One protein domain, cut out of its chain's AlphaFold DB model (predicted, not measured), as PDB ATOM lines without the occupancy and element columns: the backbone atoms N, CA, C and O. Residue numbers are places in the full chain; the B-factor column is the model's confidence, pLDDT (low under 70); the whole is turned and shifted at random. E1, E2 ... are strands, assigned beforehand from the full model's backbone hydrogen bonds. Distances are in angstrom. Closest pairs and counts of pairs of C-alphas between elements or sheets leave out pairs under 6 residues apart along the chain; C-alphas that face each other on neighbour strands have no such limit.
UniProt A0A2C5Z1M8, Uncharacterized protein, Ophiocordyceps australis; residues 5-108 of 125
ATOM      1  N   ILE A   5      55.538 -47.751 273.317       88.44
ATOM      2  CA  ILE A   5      55.407 -47.506 274.759       88.44
ATOM      3  C   ILE A   5      53.953 -47.689 275.192       88.44
ATOM      4  O   ILE A   5      53.029 -47.290 274.487       88.44
ATOM      5  N   ALA A   6      53.748 -48.292 276.359       88.50
ATOM      6  CA  ALA A   6      52.434 -48.458 276.963       88.50
ATOM      7  C   ALA A   6      52.329 -47.600 278.225       88.50
ATOM      8  O   ALA A   6      53.192 -47.660 279.101       88.50
ATOM      9  N   ILE A   7      51.252 -46.830 278.328       87.06
ATOM     10  CA  ILE A   7      50.904 -46.057 279.516       87.06
ATOM     11  C   ILE A   7      49.621 -46.639 280.105       87.06
ATOM     12  O   ILE A   7      48.622 -46.779 279.406       87.06
ATOM     13  N   ILE A   8      49.639 -46.960 281.399       82.94
ATOM     14  CA  ILE A   8      48.436 -47.372 282.129       82.94
ATOM     15  C   ILE A   8      47.769 -46.118 282.687       82.94
ATOM     16  O   ILE A   8      48.277 -45.505 283.630       82.94
ATOM     17  N   ASP A   9      46.618 -45.771 282.130       75.44
ATOM     18  CA  ASP A   9      45.740 -44.742 282.656       75.44
ATOM     19  C   ASP A   9      44.844 -45.330 283.757       75.44
ATOM     20  O   ASP A   9      44.077 -46.274 283.546       75.44
ATOM     21  N   LYS A  10      44.992 -44.782 284.966       71.44
ATOM     22  CA  LYS A  10      44.239 -45.163 286.173       71.44
ATOM     23  C   LYS A  10      43.215 -44.102 286.582       71.44
ATOM     24  O   LYS A  10      42.681 -44.178 287.685       71.44
ATOM     25  N   THR A  11      43.008 -43.075 285.762       68.81
ATOM     26  CA  THR A  11      42.096 -41.969 286.087       68.81
ATOM     27  C   THR A  11      40.626 -42.364 285.957       68.81
ATOM     28  O   THR A  11      39.771 -41.746 286.590       68.81
ATOM     29  N   VAL A  12      40.326 -43.421 285.198       62.03
ATOM     30  CA  VAL A  12      38.977 -43.974 285.067       62.03
ATOM     31  C   VAL A  12      38.713 -44.952 286.218       62.03
ATOM     32  O   VAL A  12      39.476 -45.884 286.469       62.03
ATOM     33  N   SER A  13      37.636 -44.713 286.966       59.59
ATOM     34  CA  SER A  13      37.197 -45.601 288.046       59.59
ATOM     35  C   SER A  13      36.533 -46.847 287.455       59.59
ATOM     36  O   SER A  13      35.607 -46.722 286.659       59.59
ATOM     37  N   GLY A  14      36.986 -48.040 287.848       61.97
ATOM     38  CA  GLY A  14      36.399 -49.322 287.431       61.97
ATOM     39  C   GLY A  14      37.054 -49.975 286.212       61.97
ATOM     40  O   GLY A  14      37.126 -51.198 286.186       61.97
ATOM     41  N   ASP A  15      37.637 -49.193 285.298       62.03
ATOM     42  CA  ASP A  15      38.384 -49.693 284.138       62.03
ATOM     43  C   ASP A  15      39.772 -49.059 284.062       62.03
ATOM     44  O   ASP A  15      39.934 -47.842 284.098       62.03
ATOM     45  N   LYS A  16      40.802 -49.900 283.947       66.19
ATOM     46  CA  LYS A  16      42.147 -49.436 283.593       66.19
ATOM     47  C   LYS A  16      42.195 -49.343 282.080       66.19
ATOM     48  O   LYS A  16      41.924 -50.341 281.428       66.19
ATOM     49  N   SER A  17      42.602 -48.207 281.535       78.19
ATOM     50  CA  SER A  17      42.855 -48.088 280.099       78.19
ATOM     51  C   SER A  17      44.356 -48.148 279.853       78.19
ATOM     52  O   SER A  17      45.141 -47.485 280.525       78.19
ATOM     53  N   ILE A  18      44.784 -48.957 278.897       83.88
ATOM     54  CA  ILE A  18      46.157 -49.024 278.412       83.88
ATOM     55  C   ILE A  18      46.213 -48.215 277.120       83.88
ATOM     56  O   ILE A  18      45.578 -48.551 276.124       83.88
ATOM     57  N   LEU A  19      46.991 -47.141 277.134       87.69
ATOM     58  CA  LEU A  19      47.313 -46.360 275.951       87.69
ATOM     59  C   LEU A  19      48.608 -46.914 275.363       87.69
ATOM     60  O   LEU A  19      49.683 -46.732 275.937       87.69
ATOM     61  N   LEU A  20      48.505 -47.617 274.238       88.00
ATOM     62  CA  LEU A  20      49.654 -48.145 273.510       88.00
ATOM     63  C   LEU A  20      50.040 -47.169 272.405       88.00
ATOM     64  O   LEU A  20      49.349 -47.083 271.393       88.00
ATOM     65  N   TYR A  21      51.150 -46.469 272.590       89.50
ATOM     66  CA  TYR A  21      51.730 -45.562 271.613       89.50
ATOM     67  C   TYR A  21      52.760 -46.281 270.750       89.50
ATOM     68  O   TYR A  21      53.558 -47.078 271.254       89.50
ATOM     69  N   TYR A  22      52.788 -45.967 269.460       87.31
ATOM     70  CA  TYR A  22      53.744 -46.548 268.526       87.31
ATOM     71  C   TYR A  22      54.069 -45.635 267.349       87.31
ATOM     72  O   TYR A  22      53.302 -44.744 266.985       87.31
ATOM     73  N   ASN A  23      55.227 -45.894 266.748       84.38
ATOM     74  CA  ASN A  23      55.670 -45.244 265.522       84.38
ATOM     75  C   ASN A  23      55.024 -45.894 264.280       84.38
ATOM     76  O   ASN A  23      55.131 -47.109 264.093       84.38
ATOM     77  N   THR A  24      54.396 -45.097 263.414       76.94
ATOM     78  CA  THR A  24      53.885 -45.526 262.097       76.94
ATOM     79  C   THR A  24      54.941 -45.335 260.994       76.94
ATOM     80  O   THR A  24      55.898 -44.590 261.162       76.94
ATOM     81  N   SER A  25      54.830 -46.020 259.847       59.53
ATOM     82  CA  SER A  25      55.926 -46.071 258.855       59.53
ATOM     83  C   SER A  25      56.229 -44.781 258.055       59.53
ATOM     84  O   SER A  25      57.095 -44.848 257.182       59.53
ATOM     85  N   PRO A  26      55.597 -43.623 258.328       61.88
ATOM     86  CA  PRO A  26      56.171 -42.320 257.991       61.88
ATOM     87  C   PRO A  26      56.324 -41.401 259.217       61.88
ATOM     88  O   PRO A  26      56.213 -40.190 259.093       61.88
ATOM     89  N   ALA A  27      56.588 -41.978 260.392       60.47
ATOM     90  CA  ALA A  27      56.980 -41.281 261.613       60.47
ATOM     91  C   ALA A  27      55.906 -40.566 262.427       60.47
ATOM     92  O   ALA A  27      56.212 -39.789 263.332       60.47
ATOM     93  N   LYS A  28      54.644 -40.888 262.156       73.25
ATOM     94  CA  LYS A  28      53.530 -40.382 262.948       73.25
ATOM     95  C   LYS A  28      53.435 -41.200 264.217       73.25
ATOM     96  O   LYS A  28      53.399 -42.437 264.153       73.25
ATOM     97  N   LEU A  29      53.388 -40.520 265.352       85.00
ATOM     98  CA  LEU A  29      53.039 -41.156 266.606       85.00
ATOM     99  C   LEU A  29      51.539 -41.454 266.556       85.00
ATOM    100  O   LEU A  29      50.715 -40.574 266.325       85.00
ATOM    101  N   ALA A  30      51.183 -42.714 266.739       86.44
ATOM    102  CA  ALA A  30      49.801 -43.141 266.863       86.44
ATOM    103  C   ALA A  30      49.609 -43.828 268.208       86.44
ATOM    104  O   ALA A  30      50.572 -44.269 268.838       86.44
ATOM    105  N   TYR A  31      48.363 -43.925 268.648       88.12
ATOM    106  CA  TYR A  31      48.011 -44.710 269.811       88.12
ATOM    107  C   TYR A  31      46.752 -45.526 269.593       88.12
ATOM    108  O   TYR A  31      45.879 -45.193 268.791       88.12
ATOM    109  N   ILE A  32      46.679 -46.613 270.341       87.25
ATOM    110  CA  ILE A  32      45.499 -47.448 270.482       87.25
ATOM    111  C   ILE A  32      45.124 -47.440 271.960       87.25
ATOM    112  O   ILE A  32      45.994 -47.526 272.829       87.25
ATOM    113  N   VAL A  33      43.828 -47.337 272.236       85.06
ATOM    114  CA  VAL A  33      43.286 -47.550 273.579       85.06
ATOM    115  C   VAL A  33      42.914 -49.021 273.697       85.06
ATOM    116  O   VAL A  33      42.256 -49.563 272.812       85.06
ATOM    117  N   LYS A  34      43.375 -49.657 274.767       81.38
ATOM    118  CA  LYS A  34      43.014 -51.016 275.154       81.38
ATOM    119  C   LYS A  34      42.441 -51.012 276.557       81.38
ATOM    120  O   LYS A  34      42.943 -50.305 277.426       81.38
ATOM    121  N   SER A  35      41.459 -51.850 276.808       79.25
ATOM    122  CA  SER A  35      41.028 -52.196 278.144       79.25
ATOM    123  C   SER A  35      42.123 -52.994 278.846       79.25
ATOM    124  O   SER A  35      42.754 -53.886 278.280       79.25
ATOM    125  N   GLY A  36      42.370 -52.643 280.099       73.81
ATOM    126  CA  GLY A  36      43.226 -53.373 281.024       73.81
ATOM    127  C   GLY A  36      42.451 -54.351 281.908       73.81
ATOM    128  O   GLY A  36      43.043 -54.903 282.837       73.81
ATOM    129  N   THR A  37      41.146 -54.521 281.679       73.44
ATOM    130  CA  THR A  37      40.228 -55.341 282.493       73.44
ATOM    131  C   THR A  37      39.464 -56.376 281.668       73.44
ATOM    132  O   THR A  37      39.170 -57.450 282.188       73.44
ATOM    133  N   THR A  38      39.172 -56.102 280.395       71.31
ATOM    134  CA  THR A  38      38.436 -57.005 279.497       71.31
ATOM    135  C   THR A  38      39.354 -57.587 278.427       71.31
ATOM    136  O   THR A  38      40.015 -56.842 277.706       71.31
ATOM    137  N   GLU A  39      39.371 -58.916 278.292       66.25
ATOM    138  CA  GLU A  39      40.222 -59.618 277.317       66.25
ATOM    139  C   GLU A  39      39.763 -59.422 275.861       66.25
ATOM    140  O   GLU A  39      40.597 -59.380 274.959       66.25
ATOM    141  N   ASP A  40      38.458 -59.243 275.633       63.53
ATOM    142  CA  ASP A  40      37.853 -59.098 274.299       63.53
ATOM    143  C   ASP A  40      37.687 -57.628 273.877       63.53
ATOM    144  O   ASP A  40      36.668 -57.210 273.327       63.53
ATOM    145  N   ASP A  41      38.689 -56.799 274.183       64.12
ATOM    146  CA  ASP A  41      38.718 -55.429 273.682       64.12
ATOM    147  C   ASP A  41      39.386 -55.396 272.306       64.12
ATOM    148  O   ASP A  41      40.612 -55.271 272.152       64.12
ATOM    149  N   SER A  42      38.561 -55.560 271.275       60.16
ATOM    150  CA  SER A  42      38.936 -55.264 269.896       60.16
ATOM    151  C   SER A  42      39.363 -53.800 269.841       60.16
ATOM    152  O   SER A  42      38.550 -52.914 270.069       60.16
ATOM    153  N   ALA A  43      40.647 -53.534 269.566       60.97
ATOM    154  CA  ALA A  43      41.143 -52.159 269.479       60.97
ATOM    155  C   ALA A  43      40.375 -51.461 268.363       60.97
ATOM    156  O   ALA A  43      40.631 -51.759 267.198       60.97
ATOM    157  N   SER A  44      39.414 -50.610 268.722       58.22
ATOM    158  CA  SER A  44      38.430 -50.178 267.735       58.22
ATOM    159  C   SER A  44      39.063 -49.272 266.692       58.22
ATOM    160  O   SER A  44      38.730 -49.401 265.524       58.22
ATOM    161  N   ASP A  45      40.024 -48.420 267.073       71.19
ATOM    162  CA  ASP A  45      40.570 -47.414 266.166       71.19
ATOM    163  C   ASP A  45      42.005 -47.008 266.518       71.19
ATOM    164  O   ASP A  45      42.339 -46.709 267.670       71.19
ATOM    165  N   ILE A  46      42.853 -46.941 265.491       79.44
ATOM    166  CA  ILE A  46      44.167 -46.301 265.555       79.44
ATOM    167  C   ILE A  46      43.952 -44.788 265.539       79.44
ATOM    168  O   ILE A  46      43.375 -44.254 264.592       79.44
ATOM    169  N   LYS A  47      44.448 -44.087 266.559       83.06
ATOM    170  CA  LYS A  47      44.320 -42.631 266.676       83.06
ATOM    171  C   LYS A  47      45.673 -41.949 266.457       83.06
ATOM    172  O   LYS A  47      46.663 -42.404 267.030       83.06
ATOM    173  N   PRO A  48      45.753 -40.857 265.679       81.06
ATOM    174  CA  PRO A  48      46.965 -40.045 265.622       81.06
ATOM    175  C   PRO A  48      47.231 -39.403 266.993       81.06
ATOM    176  O   PRO A  48      46.300 -39.017 267.705       81.06
ATOM    177  N   ALA A  49      48.500 -39.300 267.376       76.00
ATOM    178  CA  ALA A  49      48.957 -38.730 268.636       76.00
ATOM    179  C   ALA A  49      50.009 -37.648 268.372       76.00
ATOM    180  O   ALA A  49      51.176 -37.945 268.177       76.00
ATOM    181  N   GLY A  50      49.609 -36.380 268.454       68.38
ATOM    182  CA  GLY A  50      50.540 -35.251 268.385       68.38
ATOM    183  C   GLY A  50      50.632 -34.606 267.006       68.38
ATOM    184  O   GLY A  50      49.781 -34.837 266.148       68.38
ATOM    185  N   ASN A  51      51.626 -33.727 266.854       62.91
ATOM    186  CA  ASN A  51      51.844 -32.949 265.639       62.91
ATOM    187  C   ASN A  51      53.028 -33.528 264.857       62.91
ATOM    188  O   ASN A  51      54.140 -33.571 265.381       62.91
ATOM    189  N   ASP A  52      52.772 -33.948 263.620       60.44
ATOM    190  CA  ASP A  52      53.706 -34.705 262.773       60.44
ATOM    191  C   ASP A  52      54.722 -33.812 262.025       60.44
ATOM    192  O   ASP A  52      55.518 -34.311 261.239       60.44
ATOM    193  N   ASP A  53      54.690 -32.492 262.228       64.56
ATOM    194  CA  ASP A  53      55.264 -31.530 261.270       64.56
ATOM    195  C   ASP A  53      56.777 -31.258 261.401       64.56
ATOM    196  O   ASP A  53      57.315 -30.460 260.633       64.56
ATOM    197  N   TYR A  54      57.467 -31.814 262.404       66.62
ATOM    198  CA  TYR A  54      58.802 -31.323 262.804       66.62
ATOM    199  C   TYR A  54      59.920 -32.374 262.837       66.62
ATOM    200  O   TYR A  54      61.064 -32.036 263.164       66.62
ATOM    201  N   GLY A  55      59.633 -33.632 262.508       71.81
ATOM    202  CA  GLY A  55      60.646 -34.682 262.463       71.81
ATOM    203  C   GLY A  55      60.088 -36.085 262.642       71.81
ATOM    204  O   GLY A  55      58.950 -36.282 263.069       71.81
ATOM    205  N   TYR A  56      60.945 -37.072 262.389       79.94
ATOM    206  CA  TYR A  56      60.582 -38.477 262.426       79.94
ATOM    207  C   TYR A  56      61.181 -39.235 263.611       79.94
ATOM    208  O   TYR A  56      62.343 -39.041 263.967       79.94
ATOM    209  N   ILE A  57      60.400 -40.145 264.207       83.25
ATOM    210  CA  ILE A  57      60.876 -41.100 265.216       83.25
ATOM    211  C   ILE A  57      61.832 -42.097 264.551       83.25
ATOM    212  O   ILE A  57      61.461 -42.797 263.600       83.25
ATOM    213  N   LEU A  58      63.048 -42.200 265.082       76.88
ATOM    214  CA  LEU A  58      64.085 -43.083 264.556       76.88
ATOM    215  C   LEU A  58      63.692 -44.566 264.693       76.88
ATOM    216  O   LEU A  58      63.022 -44.974 265.643       76.88
ATOM    217  N   ASN A  59      64.140 -45.408 263.761       73.94
ATOM    218  CA  ASN A  59      64.026 -46.864 263.857       73.94
ATOM    219  C   ASN A  59      65.416 -47.503 263.671       73.94
ATOM    220  O   ASN A  59      66.031 -47.276 262.628       73.94
ATOM    221  N   PRO A  60      65.906 -48.323 264.622       71.44
ATOM    222  CA  PRO A  60      65.297 -48.645 265.918       71.44
ATOM    223  C   PRO A  60      65.416 -47.492 266.938       71.44
ATOM    224  O   PRO A  60      66.489 -46.935 267.134       71.44
ATOM    225  N   SER A  61      64.312 -47.160 267.608       74.56
ATOM    226  CA  SER A  61      64.271 -46.313 268.812       74.56
ATOM    227  C   SER A  61      63.342 -46.969 269.822       74.56
ATOM    228  O   SER A  61      62.379 -47.640 269.444       74.56
ATOM    229  N   GLN A  62      63.591 -46.740 271.105       84.88
ATOM    230  CA  GLN A  62      62.622 -46.991 272.167       84.88
ATOM    231  C   GLN A  62      61.990 -45.661 272.580       84.88
ATOM    232  O   GLN A  62      62.648 -44.620 272.543       84.88
ATOM    233  N   MET A  63      60.704 -45.689 272.926       89.31
ATOM    234  CA  MET A  63      60.005 -44.521 273.456       89.31
ATOM    235  C   MET A  63      59.982 -44.575 274.978       89.31
ATOM    236  O   MET A  63      59.765 -45.635 275.561       89.31
ATOM    237  N   GLY A  64      60.146 -43.416 275.602       90.81
ATOM    238  CA  GLY A  64      59.797 -43.193 276.997       90.81
ATOM    239  C   GLY A  64      58.415 -42.555 277.086       90.81
ATOM    240  O   GLY A  64      58.015 -41.797 276.202       90.81
ATOM    241  N   GLY A  65      57.676 -42.849 278.152       90.75
ATOM    242  CA  GLY A  65      56.376 -42.231 278.367       90.75
ATOM    243  C   GLY A  65      55.921 -42.289 279.814       90.75
ATOM    244  O   GLY A  65      56.266 -43.217 280.546       90.75
ATOM    245  N   LEU A  66      55.156 -41.283 280.230       90.31
ATOM    246  CA  LEU A  66      54.548 -41.198 281.557       90.31
ATOM    247  C   LEU A  66      53.298 -40.316 281.548       90.31
ATOM    248  O   LEU A  66      53.081 -39.530 280.627       90.31
ATOM    249  N   ILE A  67      52.501 -40.415 282.613       88.06
ATOM    250  CA  ILE A  67      51.440 -39.448 282.914       88.06
ATOM    251  C   ILE A  67      51.956 -38.510 283.999       88.06
ATOM    252  O   ILE A  67      52.333 -38.961 285.081       88.06
ATOM    253  N   TRP A  68      51.926 -37.204 283.746       87.00
ATOM    254  CA  TRP A  68      52.199 -36.192 284.762       87.00
ATOM    255  C   TRP A  68      51.056 -35.187 284.813       87.00
ATOM    256  O   TRP A  68      50.699 -34.586 283.802       87.00
ATOM    257  N   LYS A  69      50.454 -35.030 286.001       86.31
ATOM    258  CA  LYS A  69      49.319 -34.119 286.244       86.31
ATOM    259  C   LYS A  69      48.176 -34.269 285.220       86.31
ATOM    260  O   LYS A  69      47.631 -33.281 284.744       86.31
ATOM    261  N   GLY A  70      47.839 -35.511 284.860       82.81
ATOM    262  CA  GLY A  70      46.769 -35.817 283.900       82.81
ATOM    263  C   GLY A  70      47.125 -35.578 282.428       82.81
ATOM    264  O   GLY A  70      46.259 -35.696 281.572       82.81
ATOM    265  N   THR A  71      48.381 -35.249 282.118       86.94
ATOM    266  CA  THR A  71      48.874 -35.091 280.742       86.94
ATOM    267  C   THR A  71      49.819 -36.233 280.393       86.94
ATOM    268  O   THR A  71      50.718 -36.559 281.173       86.94
ATOM    269  N   ASN A  72      49.634 -36.825 279.214       88.88
ATOM    270  CA  ASN A  72      50.532 -37.847 278.688       88.88
ATOM    271  C   ASN A  72      51.758 -37.187 278.066       88.88
ATOM    272  O   ASN A  72      51.637 -36.332 277.184       88.88
ATOM    273  N   TYR A  73      52.926 -37.625 278.508       90.81
ATOM    274  CA  TYR A  73      54.204 -37.254 277.931       90.81
ATOM    275  C   TYR A  73      54.791 -38.465 277.237       90.81
ATOM    276  O   TYR A  73      54.848 -39.543 277.823       90.81
ATOM    277  N   ILE A  74      55.218 -38.268 275.996       90.88
ATOM    278  CA  ILE A  74      55.902 -39.278 275.192       90.88
ATOM    279  C   ILE A  74      57.170 -38.635 274.662       90.88
ATOM    280  O   ILE A  74      57.104 -37.537 274.112       90.88
ATOM    281  N   THR A  75      58.299 -39.316 274.799       90.44
ATOM    282  CA  THR A  75      59.604 -38.858 274.321       90.44
ATOM    283  C   THR A  75      60.264 -39.977 273.530       90.44
ATOM    284  O   THR A  75      60.203 -41.145 273.911       90.44
ATOM    285  N   ALA A  76      60.911 -39.627 272.426       89.19
ATOM    286  CA  ALA A  76      61.623 -40.575 271.580       89.19
ATOM    287  C   ALA A  76      62.891 -39.942 271.012       89.19
ATOM    288  O   ALA A  76      63.069 -38.721 271.076       89.19
ATOM    289  N   LEU A  77      63.747 -40.770 270.411       88.56
ATOM    290  CA  LEU A  77      64.756 -40.248 269.504       88.56
ATOM    291  C   LEU A  77      64.094 -39.855 268.194       88.56
ATOM    292  O   LEU A  77      63.399 -40.659 267.567       88.56
ATOM    293  N   THR A  78      64.349 -38.625 267.778       84.12
ATOM    294  CA  THR A  78      63.897 -38.089 266.507       84.12
ATOM    295  C   THR A  78      65.047 -37.491 265.721       84.12
ATOM    296  O   THR A  78      66.163 -37.276 266.208       84.12
ATOM    297  N   THR A  79      64.751 -37.224 264.463       82.06
ATOM    298  CA  THR A  79      65.622 -36.505 263.548       82.06
ATOM    299  C   THR A  79      64.743 -35.634 262.653       82.06
ATOM    300  O   THR A  79      63.618 -36.032 262.343       82.06
ATOM    301  N   PRO A  80      65.192 -34.421 262.296       76.25
ATOM    302  CA  PRO A  80      64.419 -33.524 261.447       76.25
ATOM    303  C   PRO A  80      64.133 -34.145 260.080       76.25
ATOM    304  O   PRO A  80      64.961 -34.890 259.556       76.25
ATOM    305  N   ASP A  81      63.022 -33.763 259.456       76.06
ATOM    306  CA  ASP A  81      62.660 -34.240 258.113       76.06
ATOM    307  C   ASP A  81      63.700 -33.870 257.048       76.06
ATOM    308  O   ASP A  81      63.935 -34.633 256.110       76.06
ATOM    309  N   SER A  82      64.392 -32.735 257.221       73.38
ATOM    310  CA  SER A  82      65.514 -32.327 256.360       73.38
ATOM    311  C   SER A  82      66.633 -33.367 256.311       73.38
ATOM    312  O   SER A  82      67.333 -33.487 255.305       73.38
ATOM    313  N   ASP A  83      66.764 -34.147 257.380       73.19
ATOM    314  CA  ASP A  83      67.843 -35.099 257.593       73.19
ATOM    315  C   ASP A  83      67.344 -36.534 257.335       73.19
ATOM    316  O   ASP A  83      68.014 -37.501 257.670       73.19
ATOM    317  N   MET A  84      66.167 -36.728 256.719       69.38
ATOM    318  CA  MET A  84      65.615 -38.069 256.453       69.38
ATOM    319  C   MET A  84      66.475 -38.922 255.517       69.38
ATOM    320  O   MET A  84      66.544 -40.141 255.660       69.38
ATOM    321  N   ASN A  85      67.181 -38.273 254.593       70.19
ATOM    322  CA  ASN A  85      68.016 -38.943 253.597       70.19
ATOM    323  C   ASN A  85      69.492 -39.066 254.011       70.19
ATOM    324  O   ASN A  85      70.286 -39.635 253.263       70.19
ATOM    325  N   HIS A  86      69.867 -38.555 255.185       68.62
ATOM    326  CA  HIS A  86      71.233 -38.596 255.700       68.62
ATOM    327  C   HIS A  86      71.204 -39.184 257.104       68.62
ATOM    328  O   HIS A  86      70.500 -38.670 257.955       68.62
ATOM    329  N   ALA A  87      71.957 -40.250 257.379       66.94
ATOM    330  CA  ALA A  87      72.064 -40.745 258.750       66.94
ATOM    331  C   ALA A  87      72.815 -39.694 259.590       66.94
ATOM    332  O   ALA A  87      74.005 -39.502 259.338       66.94
ATOM    333  N   PRO A  88      72.165 -38.995 260.540       69.69
ATOM    334  CA  PRO A  88      72.842 -37.947 261.286       69.69
ATOM    335  C   PRO A  88      73.792 -38.570 262.318       69.69
ATOM    336  O   PRO A  88      73.476 -39.592 262.930       69.69
ATOM    337  N   ASP A  89      74.945 -37.936 262.545       73.06
ATOM    338  CA  ASP A  89      75.904 -38.356 263.584       73.06
ATOM    339  C   ASP A  89      75.362 -38.111 265.007       73.06
ATOM    340  O   ASP A  89      75.761 -38.764 265.976       73.06
ATOM    341  N   THR A  90      74.401 -37.190 265.124       78.62
ATOM    342  CA  THR A  90      73.709 -36.819 266.362       78.62
ATOM    343  C   THR A  90      72.200 -36.879 266.186       78.62
ATOM    344  O   THR A  90      71.644 -36.267 265.275       78.62
ATOM    345  N   TYR A  91      71.533 -37.550 267.117       81.88
ATOM    346  CA  TYR A  91      70.082 -37.632 267.214       81.88
ATOM    347  C   TYR A  91      69.554 -36.700 268.294       81.88
ATOM    348  O   TYR A  91      70.271 -36.327 269.226       81.88
ATOM    349  N   ARG A  92      68.278 -36.347 268.182       87.75
ATOM    350  CA  ARG A  92      67.599 -35.469 269.131       87.75
ATOM    351  C   ARG A  92      66.689 -36.302 270.010       87.75
ATOM    352  O   ARG A  92      65.965 -37.162 269.522       87.75
ATOM    353  N   VAL A  93      66.716 -36.051 271.307       89.75
ATOM    354  CA  VAL A  93      65.717 -36.565 272.239       89.75
ATOM    355  C   VAL A  93      64.611 -35.525 272.292       89.75
ATOM    356  O   VAL A  93      64.818 -34.425 272.808       89.75
ATOM    357  N   CYS A  94      63.448 -35.861 271.743       89.00
ATOM    358  CA  CYS A  94      62.330 -34.936 271.621       89.00
ATOM    359  C   CYS A  94      61.104 -35.471 272.348       89.00
ATOM    360  O   CYS A  94      60.729 -36.637 272.214       89.00
ATOM    361  N   THR A  95      60.450 -34.590 273.093       89.94
ATOM    362  CA  THR A  95      59.063 -34.779 273.504       89.94
ATOM    363  C   THR A  95      58.189 -34.726 272.258       89.94
ATOM    364  O   THR A  95      58.311 -33.794 271.474       89.94
ATOM    365  N   LEU A  96      57.330 -35.723 272.076       87.81
ATOM    366  CA  LEU A  96      56.342 -35.835 271.001       87.81
ATOM    367  C   LEU A  96      54.951 -35.397 271.479       87.81
ATOM    368  O   LEU A  96      54.198 -34.768 270.740       87.81
ATOM    369  N   LEU A  97      54.626 -35.700 272.741       88.75
ATOM    370  CA  LEU A  97      53.401 -35.271 273.415       88.75
ATOM    371  C   LEU A  97      53.716 -34.541 274.723       88.75
ATOM    372  O   LEU A  97      54.602 -34.986 275.451       88.75
ATOM    373  N   PRO A  98      52.984 -33.457 275.052       86.19
ATOM    374  CA  PRO A  98      51.825 -32.915 274.324       86.19
ATOM    375  C   PRO A  98      52.190 -32.064 273.096       86.19
ATOM    376  O   PRO A  98      51.324 -31.743 272.289       86.19
ATOM    377  N   ARG A  99      53.460 -31.679 272.962       85.75
ATOM    378  CA  ARG A  99      53.973 -30.889 271.841       85.75
ATOM    379  C   ARG A  99      55.359 -31.375 271.458       85.75
ATOM    380  O   ARG A  99      56.100 -31.822 272.334       85.75
ATOM    381  N   TYR A 100      55.714 -31.185 270.190       85.62
ATOM    382  CA  TYR A 100      57.073 -31.413 269.728       85.62
ATOM    383  C   TYR A 100      58.037 -30.430 270.404       85.62
ATOM    384  O   TYR A 100      57.876 -29.213 270.280       85.62
ATOM    385  N   GLN A 101      59.013 -30.941 271.150       87.25
ATOM    386  CA  GLN A 101      60.036 -30.122 271.795       87.25
ATOM    387  C   GLN A 101      61.336 -30.909 271.965       87.25
ATOM    388  O   GLN A 101      61.348 -31.959 272.603       87.25
ATOM    389  N   GLU A 102      62.436 -30.353 271.461       89.62
ATOM    390  CA  GLU A 102      63.782 -30.871 271.707       89.62
ATOM    391  C   GLU A 102      64.169 -30.692 273.182       89.62
ATOM    392  O   GLU A 102      63.987 -29.617 273.761       89.62
ATOM    393  N   LEU A 103      64.674 -31.763 273.795       89.50
ATOM    394  CA  LEU A 103      65.142 -31.786 275.183       89.50
ATOM    395  C   LEU A 103      66.666 -31.875 275.267       89.50
ATOM    396  O   LEU A 103      67.274 -31.238 276.125       89.50
ATOM    397  N   ALA A 104      67.265 -32.707 274.416       90.19
ATOM    398  CA  ALA A 104      68.691 -33.004 274.420       90.19
ATOM    399  C   ALA A 104      69.130 -33.596 273.074       90.19
ATOM    400  O   ALA A 104      68.300 -33.946 272.233       90.19
ATOM    401  N   THR A 105      70.436 -33.787 272.909       88.94
ATOM    402  CA  THR A 105      71.033 -34.533 271.797       88.94
ATOM    403  C   THR A 105      71.816 -35.739 272.311       88.94
ATOM    404  O   THR A 105      72.271 -35.767 273.455       88.94
ATOM    405  N   THR A 106      71.943 -36.771 271.481       87.56
ATOM    406  CA  THR A 106      72.670 -38.007 271.799       87.56
ATOM    407  C   THR A 106      73.292 -38.617 270.544       87.56
ATOM    408  O   THR A 106      72.951 -38.245 269.423       87.56
ATOM    409  N   THR A 107      74.209 -39.565 270.717       83.75
ATOM    410  CA  THR A 107      74.778 -40.367 269.627       83.75
ATOM    411  C   THR A 107      73.892 -41.570 269.296       83.75
ATOM    412  O   THR A 107      73.003 -41.944 270.069       83.75
ATOM    413  N   ARG A 108      74.158 -42.200 268.145       72.75
ATOM    414  CA  ARG A 108      73.418 -43.359 267.611       72.75
ATOM    415  C   ARG A 108      73.323 -44.561 268.543       72.75
ATOM    416  O   ARG A 108      72.367 -45.332 268.445       72.75
TER     417      ARG A 108
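What this domain is: This is residues 5 to 108 of the 125 residues of an uncharacterized protein of Ophiocordyceps australis (UniProt A0A2C5Z1M8). Two antiparallel sheets make a sandwich that is only partly face to face: a four-stranded sheet, curled like part of a barrel, is partly covered by a three-stranded one, with strand E1 of the small sheet over E4 and E5 of the large one. The loop after E1 reaches one end of the long axis and the loop after E5 the other, while a long unnamed stretch, residues 36 to 63, joins the two sheets. The printed part has 104 residues with no named helix and seven named strands, E1 to E7 along the chain, in the sheet orders E4 - E5 - E6 - E7 and E1 - E2 - E3. The class is all strand, though under half of the residues, 48 of 104, are in named strands. The whole is compact, with a radius of gyration of the C-alphas of 14.9 A, yet elongated, spanning 47 by 27 by 21 A.

Where its parts are: Begin in the large sheet with E5, residues 71 to 79, the longest strand at 24.0 A; find C-alpha 71 at (48.874, -35.091, 280.742). Beside it look for E4, residues 64 to 68, and E6, residues 90 to 97, 21.6 A long; E7, residues 101 to 107, ends at C-alpha 107 at (74.778, -40.367, 269.627). In the small sheet E1, residues 5 to 9, starts at C-alpha 5 at (55.407, -47.506, 274.759), followed by E2, residues 17 to 23, 19.6 A, and E3, residues 29 to 35, 20.0 A.

How they stand to each other: E4 to E7 form a meander, each strand the antiparallel neighbour of the one before; this sheet is strongly twisted, and E5 bends by 54 degrees at residue 76. Look for N 66 and O 73 at 3.0 A between E4 and E5, N 78 and O 92 at 2.8 A between E5 and E6, and N 93 and O 104 at 2.8 A between E6 and E7. E1, E2 and E3 form a second meander, with N 7 and O 19 at 2.9 A and N 20 and O 32 at 2.9 A. Where the sheets face each other their best planes are 25 degrees apart. The closest C-alphas of E1 and E4 are those of Ile 7 and Leu 66, 6.4 A; E1 and E5 are near each other, with 8 pairs within 10 A. E3 and E7 are apart.

The domain as a whole: The C-alphas farthest apart are those of Gly 14 and His 86, 48.3 A. The printed part has no cut. The long link, E3 to E4, has 28 residues; on it, residues 47 to 48 pair with residues 30 to 31 of E3, and 56 to 57 with 78 to 79 of E5. Mean pLDDT of the printed part is 78.6; 24 residues are under 70, among them 11 to 16 and 39 to 44.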